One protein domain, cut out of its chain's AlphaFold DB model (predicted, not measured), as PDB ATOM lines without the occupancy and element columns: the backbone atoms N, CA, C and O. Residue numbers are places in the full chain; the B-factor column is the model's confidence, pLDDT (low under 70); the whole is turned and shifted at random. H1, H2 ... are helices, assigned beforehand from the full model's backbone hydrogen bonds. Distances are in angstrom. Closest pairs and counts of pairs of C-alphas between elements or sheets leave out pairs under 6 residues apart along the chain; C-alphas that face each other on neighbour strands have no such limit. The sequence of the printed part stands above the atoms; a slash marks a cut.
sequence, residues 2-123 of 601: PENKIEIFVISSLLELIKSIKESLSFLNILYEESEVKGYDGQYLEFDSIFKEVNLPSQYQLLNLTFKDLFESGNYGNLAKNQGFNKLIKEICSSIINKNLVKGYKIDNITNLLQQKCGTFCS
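AT A GLANCE: This is residues 2 to 123 of the 601 residues of the protein "Nucleoporin-domain-containing protein" of Hanseniaspora valbyensis NRRL Y-1626 (UniProt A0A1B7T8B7). The long helix H1 runs along a small helical body, and its residues 3 to 12 stick out. In the body H5 slants alongside H1, H2 packs on H5, and H4 and H6 pack on H1. The printed part has 122 residues with six named helices, H1 to H6, all helix; it is only just compact, close to loose, radius of gyration 16.4 A, spans 59 by 30 by 26 A.

IN THESE COORDINATES: H1, residues 3 to 33, spans 45.1 A from C-alpha 3 at (187.767, 272.627, 156.360). H5, residues 79 to 102, spans 33.6 A, with a kink of 31 degrees near residue 86. H2 is residues 43 to 52, H3 56 to 63, H4 67 to 71, H6 108 to 117, ending at (214.710, 257.484, 171.264).

HOW THE PARTS SIT: H1 touches H4, closest C-alphas Ile 21 and Phe 71, 5.1 A, and H6, Glu 23 and Lys 117, 5.9 A. H2 touches H5, Ile 50 and Ser 95, 5.4 A, at a steep tilt of 64 degrees. H3 is close to but not clearly touching H5, Ser 58 and Leu 88, 6.3 A. Every O i to N i+4 pair is within hydrogen-bond range in H1, H3, H4 and H6; H2 has 5 of 6, H5 18 of 20.

THE WHOLE: The farthest C-alphas, Pro 2 and Asp 41, are 60.5 A apart. The printed part has no cut and no long link. Low confidence, under 70, includes residues 35 to 46 and 74 to 83.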
ATOM      1  N   PRO A   2     190.105 276.191 154.045       56.38
ATOM      2  CA  PRO A   2     189.140 275.129 153.732       56.38
ATOM      3  C   PRO A   2     189.144 274.068 154.844       56.38
ATOM      4  O   PRO A   2     190.217 273.768 155.366       56.38
ATOM      5  N   GLU A   3     187.977 273.532 155.209       63.97
ATOM      6  CA  GLU A   3     187.767 272.627 156.360       63.97
ATOM      7  C   GLU A   3     188.763 271.452 156.389       63.97
ATOM      8  O   GLU A   3     189.379 271.194 157.422       63.97
ATOM      9  N   ASN A   4     189.082 270.870 155.227       68.44
ATOM     10  CA  ASN A   4     190.086 269.804 155.099       68.44
ATOM     11  C   ASN A   4     191.493 270.206 155.582       68.44
ATOM     12  O   ASN A   4     192.239 269.369 156.080       68.44
ATOM     13  N   LYS A   5     191.899 271.479 155.455       74.19
ATOM     14  CA  LYS A   5     193.210 271.941 155.957       74.19
ATOM     15  C   LYS A   5     193.237 272.059 157.479       74.19
ATOM     16  O   LYS A   5     194.307 271.916 158.061       74.19
ATOM     17  N   ILE A   6     192.092 272.322 158.107       79.06
ATOM     18  CA  ILE A   6     191.979 272.405 159.568       79.06
ATOM     19  C   ILE A   6     192.060 270.998 160.159       79.06
ATOM     20  O   ILE A   6     192.829 270.785 161.090       79.06
ATOM     21  N   GLU A   7     191.360 270.023 159.575       80.50
ATOM     22  CA  GLU A   7     191.461 268.621 160.000       80.50
ATOM     23  C   GLU A   7     192.881 268.069 159.844       80.50
ATOM     24  O   GLU A   7     193.419 267.485 160.784       80.50
ATOM     25  N   ILE A   8     193.531 268.320 158.701       82.88
ATOM     26  CA  ILE A   8     194.928 267.918 158.481       82.88
ATOM     27  C   ILE A   8     195.852 268.555 159.529       82.88
ATOM     28  O   ILE A   8     196.710 267.863 160.069       82.88
ATOM     29  N   PHE A   9     195.658 269.839 159.853       82.81
ATOM     30  CA  PHE A   9     196.445 270.543 160.869       82.81
ATOM     31  C   PHE A   9     196.223 269.995 162.289       82.81
ATOM     32  O   PHE A   9     197.172 269.862 163.063       82.81
ATOM     33  N   VAL A  10     194.984 269.652 162.651       83.94
ATOM     34  CA  VAL A  10     194.665 269.063 163.963       83.94
ATOM     35  C   VAL A  10     195.279 267.669 164.086       83.94
ATOM     36  O   VAL A  10     195.921 267.367 165.092       83.94
ATOM     37  N   ILE A  11     195.149 266.837 163.050       84.94
ATOM     38  CA  ILE A  11     195.732 265.490 163.025       84.94
ATOM     39  C   ILE A  11     197.264 265.563 163.054       84.94
ATOM     40  O   ILE A  11     197.890 264.812 163.804       84.94
ATOM     41  N   SER A  12     197.885 266.477 162.299       83.19
ATOM     42  CA  SER A  12     199.341 266.652 162.325       83.19
ATOM     43  C   SER A  12     199.832 267.110 163.698       83.19
ATOM     44  O   SER A  12     200.798 266.550 164.209       83.19
ATOM     45  N   SER A  13     199.125 268.047 164.336       81.06
ATOM     46  CA  SER A  13     199.463 268.541 165.679       81.06
ATOM     47  C   SER A  13     199.320 267.452 166.751       81.06
ATOM     48  O   SER A  13     200.156 267.342 167.645       81.06
ATOM     49  N   LEU A  14     198.295 266.598 166.652       83.75
ATOM     50  CA  LEU A  14     198.126 265.444 167.543       83.75
ATOM     51  C   LEU A  14     199.236 264.404 167.351       83.75
ATOM     52  O   LEU A  14     199.745 263.862 168.329       83.75
ATOM     53  N   LEU A  15     199.642 264.138 166.107       85.25
ATOM     54  CA  LEU A  15     200.757 263.232 165.815       85.25
ATOM     55  C   LEU A  15     202.090 263.771 166.346       85.25
ATOM     56  O   LEU A  15     202.899 262.995 166.854       85.25
ATOM     57  N   GLU A  16     202.321 265.078 166.247       82.94
ATOM     58  CA  GLU A  16     203.480 265.747 166.846       82.94
ATOM     59  C   GLU A  16     203.470 265.641 168.373       82.94
ATOM     60  O   GLU A  16     204.480 265.254 168.958       82.94
ATOM     61  N   LEU A  17     202.321 265.864 169.016       83.25
ATOM     62  CA  LEU A  17     202.181 265.705 170.464       83.25
ATOM     63  C   LEU A  17     202.453 264.261 170.911       83.25
ATOM     64  O   LEU A  17     203.182 264.044 171.874       83.25
ATOM     65  N   ILE A  18     201.917 263.260 170.205       85.56
ATOM     66  CA  ILE A  18     202.159 261.841 170.519       85.56
ATOM     67  C   ILE A  18     203.649 261.501 170.393       85.56
ATOM     68  O   ILE A  18     204.186 260.772 171.233       85.56
ATOM     69  N   LYS A  19     204.334 262.030 169.370       84.19
ATOM     70  CA  LYS A  19     205.788 261.877 169.226       84.19
ATOM     71  C   LYS A  19     206.529 262.535 170.388       84.19
ATOM     72  O   LYS A  19     207.360 261.870 170.998       84.19
ATOM     73  N   SER A  20     206.167 263.765 170.749       84.56
ATOM     74  CA  SER A  20     206.767 264.476 171.879       84.56
ATOM     75  C   SER A  20     206.604 263.722 173.203       84.56
ATOM     76  O   SER A  20     207.577 263.508 173.926       84.56
ATOM     77  N   ILE A  21     205.397 263.220 173.494       86.00
ATOM     78  CA  ILE A  21     205.118 262.398 174.681       86.00
ATOM     79  C   ILE A  21     205.993 261.142 174.674       86.00
ATOM     80  O   ILE A  21     206.606 260.805 175.687       86.00
ATOM     81  N   LYS A  22     206.085 260.452 173.531       86.81
ATOM     82  CA  LYS A  22     206.904 259.244 173.399       86.81
ATOM     83  C   LYS A  22     208.386 259.529 173.656       86.81
ATOM     84  O   LYS A  22     209.021 258.761 174.379       86.81
ATOM     85  N   GLU A  23     208.936 260.592 173.077       85.00
ATOM     86  CA  GLU A  23     210.338 260.978 173.275       85.00
ATOM     87  C   GLU A  23     210.605 261.403 174.723       85.00
ATOM     88  O   GLU A  23     211.606 260.990 175.307       85.00
ATOM     89  N   SER A  24     209.679 262.148 175.328       84.94
ATOM     90  CA  SER A  24     209.764 262.627 176.714       84.94
ATOM     91  C   SER A  24     209.745 261.481 177.723       84.94
ATOM     92  O   SER A  24     210.567 261.426 178.635       84.94
ATOM     93  N   LEU A  25     208.836 260.521 177.546       86.88
ATOM     94  CA  LEU A  25     208.781 259.321 178.385       86.88
ATOM     95  C   LEU A  25     209.998 258.421 178.157       86.88
ATOM     96  O   LEU A  25     210.517 257.837 179.104       86.88
ATOM     97  N   SER A  26     210.487 258.332 176.918       86.50
ATOM     98  CA  SER A  26     211.718 257.592 176.625       86.50
ATOM     99  C   SER A  26     212.930 258.228 177.300       86.50
ATOM    100  O   SER A  26     213.766 257.502 177.830       86.50
ATOM    101  N   PHE A  27     213.001 259.560 177.336       84.94
ATOM    102  CA  PHE A  27     214.036 260.298 178.057       84.94
ATOM    103  C   PHE A  27     213.981 260.018 179.563       84.94
ATOM    104  O   PHE A  27     215.009 259.708 180.158       84.94
ATOM    105  N   LEU A  28     212.789 260.048 180.168       85.69
ATOM    106  CA  LEU A  28     212.619 259.716 181.587       85.69
ATOM    107  C   LEU A  28     213.002 258.267 181.899       85.69
ATOM    108  O   LEU A  28     213.626 258.021 182.923       85.69
ATOM    109  N   ASN A  29     212.682 257.325 181.011       85.00
ATOM    110  CA  ASN A  29     213.115 255.938 181.164       85.00
ATOM    111  C   ASN A  29     214.640 255.814 181.109       85.00
ATOM    112  O   ASN A  29     215.203 255.105 181.929       85.00
ATOM    113  N   ILE A  30     215.311 256.526 180.197       82.69
ATOM    114  CA  ILE A  30     216.782 256.545 180.138       82.69
ATOM    115  C   ILE A  30     217.358 257.150 181.422       82.69
ATOM    116  O   ILE A  30     218.270 256.581 182.008       82.69
ATOM    117  N   LEU A  31     216.812 258.276 181.894       81.69
ATOM    118  CA  LEU A  31     217.230 258.887 183.158       81.69
ATOM    119  C   LEU A  31     217.061 257.915 184.333       81.69
ATOM    120  O   LEU A  31     217.936 257.832 185.190       81.69
ATOM    121  N   TYR A  32     215.949 257.180 184.355       81.44
ATOM    122  CA  TYR A  32     215.664 256.177 185.368       81.44
ATOM    123  C   TYR A  32     216.654 255.001 185.296       81.44
ATOM    124  O   TYR A  32     217.296 254.694 186.297       81.44
ATOM    125  N   GLU A  33     216.864 254.411 184.117       79.12
ATOM    126  CA  GLU A  33     217.834 253.326 183.883       79.12
ATOM    127  C   GLU A  33     219.262 253.725 184.301       79.12
ATOM    128  O   GLU A  33     219.961 252.947 184.941       79.12
ATOM    129  N   GLU A  34     219.676 254.960 184.010       75.31
ATOM    130  CA  GLU A  34     220.995 255.507 184.370       75.31
ATOM    131  C   GLU A  34     221.108 255.945 185.843       75.31
ATOM    132  O   GLU A  34     222.197 256.284 186.331       75.31
ATOM    133  N   SER A  35     219.982 255.967 186.557       69.88
ATOM    134  CA  SER A  35     219.916 256.201 188.002       69.88
ATOM    135  C   SER A  35     219.853 254.903 188.814       69.88
ATOM    136  O   SER A  35     220.156 254.920 190.007       69.88
ATOM    137  N   GLU A  36     219.523 253.770 188.184       67.12
ATOM    138  CA  GLU A  36     219.478 252.471 188.851       67.12
ATOM    139  C   GLU A  36     220.877 251.857 189.023       67.12
ATOM    140  O   GLU A  36     221.572 251.498 188.071       67.12
ATOM    141  N   VAL A  37     221.269 251.624 190.278       57.00
ATOM    142  CA  VAL A  37     222.393 250.740 190.611       57.00
ATOM    143  C   VAL A  37     221.885 249.301 190.630       57.00
ATOM    144  O   VAL A  37     220.910 248.994 191.314       57.00
ATOM    145  N   LYS A  38     222.576 248.372 189.957       51.06
ATOM    146  CA  LYS A  38     222.356 246.933 190.181       51.06
ATOM    147  C   LYS A  38     222.789 246.563 191.607       51.06
ATOM    148  O   LYS A  38     223.957 246.269 191.842       51.06
ATOM    149  N   GLY A  39     221.849 246.586 192.549       51.75
ATOM    150  CA  GLY A  39     222.053 246.229 193.956       51.75
ATOM    151  C   GLY A  39     221.074 246.969 194.872       51.75
ATOM    152  O   GLY A  39     220.812 248.150 194.674       51.75
ATOM    153  N   TYR A  40     220.523 246.265 195.862       45.66
ATOM    154  CA  TYR A  40     219.310 246.647 196.599       45.66
ATOM    155  C   TYR A  40     219.390 247.907 197.495       45.66
ATOM    156  O   TYR A  40     218.346 248.328 197.977       45.66
ATOM    157  N   ASP A  41     220.546 248.567 197.656       47.41
ATOM    158  CA  ASP A  41     220.715 249.641 198.661       47.41
ATOM    159  C   ASP A  41     221.194 251.011 198.111       47.41
ATOM    160  O   ASP A  41     221.533 251.903 198.887       47.41
ATOM    161  N   GLY A  42     221.238 251.221 196.784       50.28
ATOM    162  CA  GLY A  42     221.921 252.386 196.176       50.28
ATOM    163  C   GLY A  42     221.096 253.350 195.308       50.28
ATOM    164  O   GLY A  42     221.673 254.298 194.777       50.28
ATOM    165  N   GLN A  43     219.784 253.141 195.145       50.97
ATOM    166  CA  GLN A  43     218.964 253.788 194.096       50.97
ATOM    167  C   GLN A  43     218.981 255.335 194.101       50.97
ATOM    168  O   GLN A  43     218.836 255.951 193.051       50.97
ATOM    169  N   TYR A  44     219.214 255.981 195.249       53.72
ATOM    170  CA  TYR A  44     219.217 257.449 195.360       53.72
ATOM    171  C   TYR A  44     220.601 258.095 195.183       53.72
ATOM    172  O   TYR A  44     220.696 259.254 194.789       53.72
ATOM    173  N   LEU A  45     221.688 257.349 195.407       59.00
ATOM    174  CA  LEU A  45     223.054 257.894 195.343       59.00
ATOM    175  C   LEU A  45     223.443 258.290 193.916       59.00
ATOM    176  O   LEU A  45     224.150 259.273 193.685       59.00
ATOM    177  N   GLU A  46     222.975 257.507 192.950       63.72
ATOM    178  CA  GLU A  46     223.289 257.702 191.545       63.72
ATOM    179  C   GLU A  46     222.445 258.787 190.882       63.72
ATOM    180  O   GLU A  46     222.952 259.470 189.990       63.72
ATOM    181  N   PHE A  47     221.217 258.999 191.352       71.69
ATOM    182  CA  PHE A  47     220.394 260.141 190.968       71.69
ATOM    183  C   PHE A  47     221.008 261.448 191.490       71.69
ATOM    184  O   PHE A  47     221.260 262.366 190.711       71.69
ATOM    185  N   ASP A  48     221.387 261.490 192.772       72.12
ATOM    186  CA  ASP A  48     222.036 262.659 193.381       72.12
ATOM    187  C   ASP A  48     223.339 263.045 192.669       72.12
ATOM    188  O   ASP A  48     223.653 264.226 192.532       72.12
ATOM    189  N   SER A  49     224.105 262.060 192.187       70.56
ATOM    190  CA  SER A  49     225.334 262.325 191.431       70.56
ATOM    191  C   SER A  49     225.087 263.048 190.100       70.56
ATOM    192  O   SER A  49     225.856 263.938 189.758       70.56
ATOM    193  N   ILE A  50     223.995 262.725 189.393       75.81
ATOM    194  CA  ILE A  50     223.636 263.362 188.115       75.81
ATOM    195  C   ILE A  50     223.239 264.817 188.361       75.81
ATOM    196  O   ILE A  50     223.715 265.722 187.682       75.81
ATOM    197  N   PHE A  51     222.397 265.065 189.364       80.69
ATOM    198  CA  PHE A  51     221.894 266.412 189.625       80.69
ATOM    199  C   PHE A  51     222.925 267.327 190.290       80.69
ATOM    200  O   PHE A  51     222.838 268.537 190.106       80.69
ATOM    201  N   LYS A  52     223.942 266.787 190.978       79.31
ATOM    202  CA  LYS A  52     225.077 267.582 191.489       79.31
ATOM    203  C   LYS A  52     225.852 268.314 190.391       79.31
ATOM    204  O   LYS A  52     226.412 269.368 190.676       79.31
ATOM    205  N   GLU A  53     225.889 267.780 189.171       72.25
ATOM    206  CA  GLU A  53     226.556 268.421 188.028       72.25
ATOM    207  C   GLU A  53     225.676 269.458 187.310       72.25
ATOM    208  O   GLU A  53     226.182 270.281 186.548       72.25
ATOM    209  N   VAL A  54     224.366 269.466 187.579       80.00
ATOM    210  CA  VAL A  54     223.428 270.445 187.019       80.00
ATOM    211  C   VAL A  54     223.530 271.762 187.792       80.00
ATOM    212  O   VAL A  54     223.610 271.776 189.020       80.00
ATOM    213  N   ASN A  55     223.469 272.892 187.088       79.50
ATOM    214  CA  ASN A  55     223.546 274.222 187.697       79.50
ATOM    215  C   ASN A  55     222.426 274.458 188.731       79.50
ATOM    216  O   ASN A  55     221.265 274.140 188.481       79.50
ATOM    217  N   LEU A  56     222.740 275.118 189.854       79.44
ATOM    218  CA  LEU A  56     221.770 275.429 190.921       79.44
ATOM    219  C   LEU A  56     220.479 276.119 190.418       79.44
ATOM    220  O   LEU A  56     219.395 275.668 190.786       79.44
ATOM    221  N   PRO A  57     220.527 277.154 189.549       82.19
ATOM    222  CA  PRO A  57     219.314 277.759 188.989       82.19
ATOM    223  C   PRO A  57     218.454 276.770 188.191       82.19
ATOM    224  O   PRO A  57     217.227 276.822 188.259       82.19
ATOM    225  N   SER A  58     219.094 275.856 187.463       82.12
ATOM    226  CA  SER A  58     218.429 274.826 186.668       82.12
ATOM    227  C   SER A  58     217.777 273.768 187.554       82.12
ATOM    228  O   SER A  58     216.651 273.366 187.282       82.12
ATOM    229  N   GLN A  59     218.412 273.382 188.667       83.25
ATOM    230  CA  GLN A  59     217.815 272.475 189.655       83.25
ATOM    231  C   GLN A  59     216.502 273.035 190.226       83.25
ATOM    232  O   GLN A  59     215.504 272.319 190.295       83.25
ATOM    233  N   TYR A  60     216.456 274.331 190.563       82.25
ATOM    234  CA  TYR A  60     215.218 274.980 191.019       82.25
ATOM    235  C   TYR A  60     214.119 274.984 189.951       82.25
ATOM    236  O   TYR A  60     212.943 274.824 190.274       82.25
ATOM    237  N   GLN A  61     214.484 275.163 188.681       80.12
ATOM    238  CA  GLN A  61     213.524 275.111 187.576       80.12
ATOM    239  C   GLN A  61     213.013 273.687 187.328       80.12
ATOM    240  O   GLN A  61     211.831 273.514 187.044       80.12
ATOM    241  N   LEU A  62     213.869 272.676 187.501       82.31
ATOM    242  CA  LEU A  62     213.510 271.262 187.372       82.31
ATOM    243  C   LEU A  62     212.508 270.811 188.444       82.31
ATOM    244  O   LEU A  62     211.627 270.016 188.136       82.31
ATOM    245  N   LEU A  63     212.571 271.363 189.663       83.06
ATOM    246  CA  LEU A  63     211.588 271.083 190.723       83.06
ATOM    247  C   LEU A  63     210.164 271.538 190.370       83.06
ATOM    248  O   LEU A  63     209.195 270.946 190.838       83.06
ATOM    249  N   ASN A  64     210.042 272.581 189.550       81.75
ATOM    250  CA  ASN A  64     208.756 273.137 189.128       81.75
ATOM    251  C   ASN A  64     208.291 272.596 187.768       81.75
ATOM    252  O   ASN A  64     207.256 273.032 187.264       81.75
ATOM    253  N   LEU A  65     209.053 271.684 187.160       83.62
ATOM    254  CA  LEU A  65     208.789 271.174 185.822       83.62
ATOM    255  C   LEU A  65     207.651 270.150 185.867       83.62
ATOM    256  O   LEU A  65     207.725 269.143 186.570       83.62
ATOM    257  N   THR A  66     206.588 270.394 185.105       85.12
ATOM    258  CA  THR A  66     205.454 269.467 185.015       85.12
ATOM    259  C   THR A  66     205.567 268.552 183.796       85.12
ATOM    260  O   THR A  66     206.237 268.869 182.814       85.12
ATOM    261  N   PHE A  67     204.845 267.425 183.795       83.38
ATOM    262  CA  PHE A  67     204.746 266.567 182.604       83.38
ATOM    263  C   PHE A  67     204.239 267.323 181.374       83.38
ATOM    264  O   PHE A  67     204.656 267.025 180.261       83.38
ATOM    265  N   LYS A  68     203.373 268.324 181.569       82.62
ATOM    266  CA  LYS A  68     202.906 269.180 180.482       82.62
ATOM    267  C   LYS A  68     204.063 269.969 179.869       82.62
ATOM    268  O   LYS A  68     204.202 269.968 178.653       82.62
ATOM    269  N   ASP A  69     204.906 270.572 180.703       80.69
ATOM    270  CA  ASP A  69     206.073 271.336 180.249       80.69
ATOM    271  C   ASP A  69     207.088 270.441 179.524       80.69
ATOM    272  O   ASP A  69     207.673 270.843 178.519       80.69
ATOM    273  N   LEU A  70     207.250 269.195 179.986       80.81
ATOM    274  CA  LEU A  70     208.083 268.195 179.319       80.81
ATOM    275  C   LEU A  70     207.498 267.785 177.957       80.81
ATOM    276  O   LEU A  70     208.218 267.738 176.969       80.81
ATOM    277  N   PHE A  71     206.194 267.533 177.860       82.81
ATOM    278  CA  PHE A  71     205.559 267.143 176.594       82.81
ATOM    279  C   PHE A  71     205.441 268.297 175.596       82.81
ATOM    280  O   PHE A  71     205.351 268.061 174.392       82.81
ATOM    281  N   GLU A  72     205.446 269.539 176.072       74.25
ATOM    282  CA  GLU A  72     205.536 270.726 175.224       74.25
ATOM    283  C   GLU A  72     206.983 271.030 174.799       74.25
ATOM    284  O   GLU A  72     207.177 271.840 173.899       74.25
ATOM    285  N   SER A  73     207.992 270.367 175.379       70.00
ATOM    286  CA  SER A  73     209.403 270.546 175.020       70.00
ATOM    287  C   SER A  73     209.797 269.825 173.713       70.00
ATOM    288  O   SER A  73     209.032 269.060 173.129       70.00
ATOM    289  N   GLY A  74     210.991 270.119 173.195       67.38
ATOM    290  CA  GLY A  74     211.498 269.632 171.910       67.38
ATOM    291  C   GLY A  74     211.265 270.633 170.775       67.38
ATOM    292  O   GLY A  74     211.160 271.843 171.002       67.38
ATOM    293  N   ASN A  75     211.195 270.134 169.539       63.62
ATOM    294  CA  ASN A  75     210.917 270.942 168.341       63.62
ATOM    295  C   ASN A  75     209.407 271.101 168.057       63.62
ATOM    296  O   ASN A  75     209.028 271.484 166.952       63.62
ATOM    297  N   TYR A  76     208.550 270.788 169.032       61.22
ATOM    298  CA  TYR A  76     207.093 270.747 168.892       61.22
ATOM    299  C   TYR A  76     206.438 271.913 169.634       61.22
ATOM    300  O   TYR A  76     206.843 272.235 170.740       61.22
ATOM    301  N   GLY A  77     205.405 272.548 169.078       58.09
ATOM    302  CA  GLY A  77     204.699 273.639 169.768       58.09
ATOM    303  C   GLY A  77     205.446 274.986 169.766       58.09
ATOM    304  O   GLY A  77     206.036 275.383 168.761       58.09
ATOM    305  N   ASN A  78     205.362 275.760 170.859       57.41
ATOM    306  CA  ASN A  78     205.910 277.124 170.908       57.41
ATOM    307  C   ASN A  78     207.418 277.129 171.209       57.41
ATOM    308  O   ASN A  78     207.846 277.243 172.359       57.41
ATOM    309  N   LEU A  79     208.210 277.108 170.136       58.41
ATOM    310  CA  LEU A  79     209.675 277.084 170.148       58.41
ATOM    311  C   LEU A  79     210.322 278.110 171.101       58.41
ATOM    312  O   LEU A  79     211.344 277.802 171.706       58.41
ATOM    313  N   ALA A  80     209.735 279.299 171.283       57.78
ATOM    314  CA  ALA A  80     210.290 280.332 172.165       57.78
ATOM    315  C   ALA A  80     210.139 280.000 173.662       57.78
ATOM    316  O   ALA A  80     211.023 280.317 174.453       57.78
ATOM    317  N   LYS A  81     209.047 279.332 174.062       62.78
ATOM    318  CA  LYS A  81     208.863 278.845 175.443       62.78
ATOM    319  C   LYS A  81     209.677 277.577 175.707       62.78
ATOM    320  O   LYS A  81     210.207 277.396 176.800       62.78
ATOM    321  N   ASN A  82     209.842 276.748 174.681       66.00
ATOM    322  CA  ASN A  82     210.510 275.453 174.784       66.00
ATOM    323  C   ASN A  82     212.028 275.559 174.911       66.00
ATOM    324  O   ASN A  82     212.663 274.618 175.375       66.00
ATOM    325  N   GLN A  83     212.628 276.697 174.541       65.38
ATOM    326  CA  GLN A  83     214.069 276.925 174.693       65.38
ATOM    327  C   GLN A  83     214.548 276.753 176.140       65.38
ATOM    328  O   GLN A  83     215.622 276.193 176.355       65.38
ATOM    329  N   GLY A  84     213.747 277.179 177.126       70.25
ATOM    330  CA  GLY A  84     214.072 277.003 178.543       70.25
ATOM    331  C   GLY A  84     214.105 275.529 178.947       70.25
ATOM    332  O   GLY A  84     215.106 275.053 179.474       70.25
ATOM    333  N   PHE A  85     213.051 274.779 178.622       73.06
ATOM    334  CA  PHE A  85     212.952 273.353 178.950       73.06
ATOM    335  C   PHE A  85     213.963 272.499 178.177       73.06
ATOM    336  O   PHE A  85     214.609 271.632 178.760       73.06
ATOM    337  N   ASN A  86     214.200 272.804 176.900       73.88
ATOM    338  CA  ASN A  86     215.219 272.139 176.088       73.88
ATOM    339  C   ASN A  86     216.623 272.352 176.660       73.88
ATOM    340  O   ASN A  86     217.437 271.432 176.632       73.88
ATOM    341  N   LYS A  87     216.912 273.536 177.213       77.12
ATOM    342  CA  LYS A  87     218.176 273.789 177.911       77.12
ATOM    343  C   LYS A  87     218.317 272.894 179.146       77.12
ATOM    344  O   LYS A  87     219.357 272.267 179.308       77.12
ATOM    345  N   LEU A  88     217.273 272.789 179.967       79.31
ATOM    346  CA  LEU A  88     217.278 271.944 181.167       79.31
ATOM    347  C   LEU A  88     217.488 270.460 180.825       79.31
ATOM    348  O   LEU A  88     218.322 269.797 181.436       79.31
ATOM    349  N   ILE A  89     216.789 269.955 179.806       79.25
ATOM    350  CA  ILE A  89     216.941 268.572 179.329       79.25
ATOM    351  C   ILE A  89     218.365 268.331 178.813       79.25
ATOM    352  O   ILE A  89     218.972 267.313 179.139       79.25
ATOM    353  N   LYS A  90     218.945 269.281 178.066       77.81
ATOM    354  CA  LYS A  90     220.337 269.194 177.600       77.81
ATOM    355  C   LYS A  90     221.352 269.192 178.744       77.81
ATOM    356  O   LYS A  90     222.336 268.459 178.660       77.81
ATOM    357  N   GLU A  91     221.123 269.957 179.810       78.44
ATOM    358  CA  GLU A  91     221.981 269.941 181.004       78.44
ATOM    359  C   GLU A  91     221.915 268.583 181.725       78.44
ATOM    360  O   GLU A  91     222.953 268.046 182.120       78.44
ATOM    361  N   ILE A  92     220.729 267.969 181.811       82.44
ATOM    362  CA  ILE A  92     220.581 266.606 182.347       82.44
ATOM    363  C   ILE A  92     221.299 265.589 181.448       82.44
ATOM    364  O   ILE A  92     222.092 264.797 181.950       82.44
ATOM    365  N   CYS A  93     221.086 265.630 180.127       79.31
ATOM    366  CA  CYS A  93     221.798 264.770 179.172       79.31
ATOM    367  C   CYS A  93     223.323 264.895 179.313       79.31
ATOM    368  O   CYS A  93     224.022 263.884 179.340       79.31
ATOM    369  N   SER A  94     223.832 266.123 179.448       77.56
ATOM    370  CA  SER A  94     225.262 266.386 179.656       77.56
ATOM    371  C   SER A  94     225.772 265.741 180.944       77.56
ATOM    372  O   SER A  94     226.824 265.107 180.933       77.56
ATOM    373  N   SER A  95     224.998 265.831 182.025       78.25
ATOM    374  CA  SER A  95     225.351 265.262 183.331       78.25
ATOM    375  C   SER A  95     225.329 263.726 183.325       78.25
ATOM    376  O   SER A  95     226.230 263.081 183.860       78.25
ATOM    377  N   ILE A  96     224.348 263.107 182.651       79.50
ATOM    378  CA  ILE A  96     224.310 261.645 182.440       79.50
ATOM    379  C   ILE A  96     225.567 261.186 181.691       79.50
ATOM    380  O   ILE A  96     226.179 260.173 182.036       79.50
ATOM    381  N   ILE A  97     225.962 261.928 180.658       77.31
ATOM    382  CA  ILE A  97     227.119 261.585 179.831       77.31
ATOM    383  C   ILE A  97     228.424 261.763 180.607       77.31
ATOM    384  O   ILE A  97     229.241 260.846 180.610       77.31
ATOM    385  N   ASN A  98     228.601 262.873 181.320       75.81
ATOM    386  CA  ASN A  98     229.758 263.110 182.187       75.81
ATOM    387  C   ASN A  98     229.907 262.038 183.271       75.81
ATOM    388  O   ASN A  98     230.995 261.502 183.474       75.81
ATOM    389  N   LYS A  99     228.814 261.634 183.917       77.56
ATOM    390  CA  LYS A  99     228.841 260.523 184.875       77.56
ATOM    391  C   LYS A  99     229.309 259.220 184.224       77.56
ATOM    392  O   LYS A  99     230.130 258.497 184.790       77.56
ATOM    393  N   ASN A 100     228.807 258.912 183.031       74.94
ATOM    394  CA  ASN A 100     229.212 257.712 182.299       74.94
ATOM    395  C   ASN A 100     230.662 257.764 181.805       74.94
ATOM    396  O   ASN A 100     231.312 256.716 181.739       74.94
ATOM    397  N   LEU A 101     231.195 258.966 181.564       71.38
ATOM    398  CA  LEU A 101     232.623 259.191 181.337       71.38
ATOM    399  C   LEU A 101     233.460 258.833 182.552       71.38
ATOM    400  O   LEU A 101     234.409 258.066 182.420       71.38
ATOM    401  N   VAL A 102     233.077 259.326 183.729       69.81
ATOM    402  CA  VAL A 102     233.790 259.050 184.986       69.81
ATOM    403  C   VAL A 102     233.790 257.553 185.314       69.81
ATOM    404  O   VAL A 102     234.757 257.036 185.865       69.81
ATOM    405  N   LYS A 103     232.729 256.825 184.940       70.75
ATOM    406  CA  LYS A 103     232.650 255.362 185.098       70.75
ATOM    407  C   LYS A 103     233.431 254.572 184.031       70.75
ATOM    408  O   LYS A 103     233.555 253.356 184.167       70.75
ATOM    409  N   GLY A 104     233.944 255.222 182.984       64.06
ATOM    410  CA  GLY A 104     234.736 254.595 181.920       64.06
ATOM    411  C   GLY A 104     233.928 253.798 180.884       64.06
ATOM    412  O   GLY A 104     234.495 252.962 180.172       64.06
ATOM    413  N   TYR A 105     232.613 254.016 180.780       69.75
ATOM    414  CA  TYR A 105     231.775 253.343 179.781       69.75
ATOM    415  C   TYR A 105     231.917 253.980 178.388       69.75
ATOM    416  O   TYR A 105     232.154 255.176 178.249       69.75
ATOM    417  N   LYS A 106     231.736 253.180 177.324       65.88
ATOM    418  CA  LYS A 106     231.689 253.699 175.945       65.88
ATOM    419  C   LYS A 106     230.396 254.481 175.723       65.88
ATOM    420  O   LYS A 106     229.312 253.896 175.781       65.88
ATOM    421  N   ILE A 107     230.508 255.764 175.387       73.12
ATOM    422  CA  ILE A 107     229.342 256.644 175.219       73.12
ATOM    423  C   ILE A 107     228.581 256.381 173.918       73.12
ATOM    424  O   ILE A 107     227.416 256.761 173.809       73.12
ATOM    425  N   ASP A 108     229.173 255.684 172.944       71.50
ATOM    426  CA  ASP A 108     228.501 255.352 171.679       71.50
ATOM    427  C   ASP A 108     227.139 254.670 171.898       71.50
ATOM    428  O   ASP A 108     226.178 254.959 171.192       71.50
ATOM    429  N   ASN A 109     227.012 253.814 172.917       74.06
ATOM    430  CA  ASN A 109     225.747 253.138 173.212       74.06
ATOM    431  C   ASN A 109     224.671 254.119 173.699       74.06
ATOM    432  O   ASN A 109     223.543 254.082 173.214       74.06
ATOM    433  N   ILE A 110     225.027 255.015 174.621       76.25
ATOM    434  CA  ILE A 110     224.096 255.967 175.244       76.25
ATOM    435  C   ILE A 110     223.749 257.096 174.273       76.25
ATOM    436  O   ILE A 110     222.584 257.455 174.140       76.25
ATOM    437  N   THR A 111     224.723 257.612 173.522       75.25
ATOM    438  CA  THR A 111     224.466 258.614 172.473       75.25
ATOM    439  C   THR A 111     223.599 258.069 171.350       75.25
ATOM    440  O   THR A 111     222.671 258.758 170.939       75.25
ATOM    441  N   ASN A 112     223.819 256.829 170.901       78.19
ATOM    442  CA  ASN A 112     222.938 256.199 169.916       78.19
ATOM    443  C   ASN A 112     221.528 255.969 170.484       78.19
ATOM    444  O   ASN A 112     220.547 256.169 169.770       78.19
ATOM    445  N   LEU A 113     221.403 255.596 171.764       78.31
ATOM    446  CA  LEU A 113     220.110 255.452 172.444       78.31
ATOM    447  C   LEU A 113     219.365 256.790 172.551       78.31
ATOM    448  O   LEU A 113     218.188 256.853 172.193       78.31
ATOM    449  N   LEU A 114     220.049 257.857 172.972       78.38
ATOM    450  CA  LEU A 114     219.501 259.214 173.035       78.38
ATOM    451  C   LEU A 114     219.124 259.730 171.639       78.38
ATOM    452  O   LEU A 114     218.060 260.317 171.479       78.38
ATOM    453  N   GLN A 115     219.923 259.446 170.608       80.38
ATOM    454  CA  GLN A 115     219.617 259.842 169.231       80.38
ATOM    455  C   GLN A 115     218.402 259.097 168.663       80.38
ATOM    456  O   GLN A 115     217.560 259.698 167.999       80.38
ATOM    457  N   GLN A 116     218.296 257.788 168.911       79.25
ATOM    458  CA  GLN A 116     217.208 256.962 168.380       79.25
ATOM    459  C   GLN A 116     215.882 257.181 169.110       79.25
ATOM    460  O   GLN A 116     214.825 257.127 168.478       79.25
ATOM    461  N   LYS A 117     215.919 257.381 170.433       78.50
ATOM    462  CA  LYS A 117     214.710 257.484 171.264       78.50
ATOM    463  C   LYS A 117     214.304 258.918 171.609       78.50
ATOM    464  O   LYS A 117     213.134 259.131 171.912       78.50
ATOM    465  N   CYS A 118     215.235 259.870 171.555       76.69
ATOM    466  CA  CYS A 118     215.058 261.257 172.003       76.69
ATOM    467  C   CYS A 118     215.644 262.252 170.980       76.69
ATOM    468  O   CYS A 118     216.304 263.228 171.347       76.69
ATOM    469  N   GLY A 119     215.435 261.993 169.686       70.88
ATOM    470  CA  GLY A 119     216.076 262.728 168.593       70.88
ATOM    471  C   GLY A 119     215.751 264.226 168.539       70.88
ATOM    472  O   GLY A 119     216.559 264.994 168.018       70.88
ATOM    473  N   THR A 120     214.620 264.681 169.094       72.81
ATOM    474  CA  THR A 120     214.332 266.126 169.186       72.81
ATOM    475  C   THR A 120     215.010 266.814 170.369       72.81
ATOM    476  O   THR A 120     215.255 268.019 170.307       72.81
ATOM    477  N   PHE A 121     215.378 266.063 171.409       69.56
ATOM    478  CA  PHE A 121     216.101 266.570 172.580       69.56
ATOM    479  C   PHE A 121     217.620 266.539 172.403       69.56
ATOM    480  O   PHE A 121     218.326 267.377 172.970       69.56
ATOM    481  N   CYS A 122     218.126 265.593 171.610       70.56
ATOM    482  CA  CYS A 122     219.545 265.411 171.340       70.56
ATOM    483  C   CYS A 122     219.829 265.601 169.846       70.56
ATOM    484  O   CYS A 122     219.636 264.694 169.036       70.56
ATOM    485  N   SER A 123     220.282 266.800 169.472       71.00
ATOM    486  CA  SER A 123     220.635 267.091 168.083       71.00
ATOM    487  C   SER A 123     221.962 266.437 167.691       71.00
ATOM    488  O   SER A 123     222.808 266.138 168.535       71.00
TER     489      SER A 123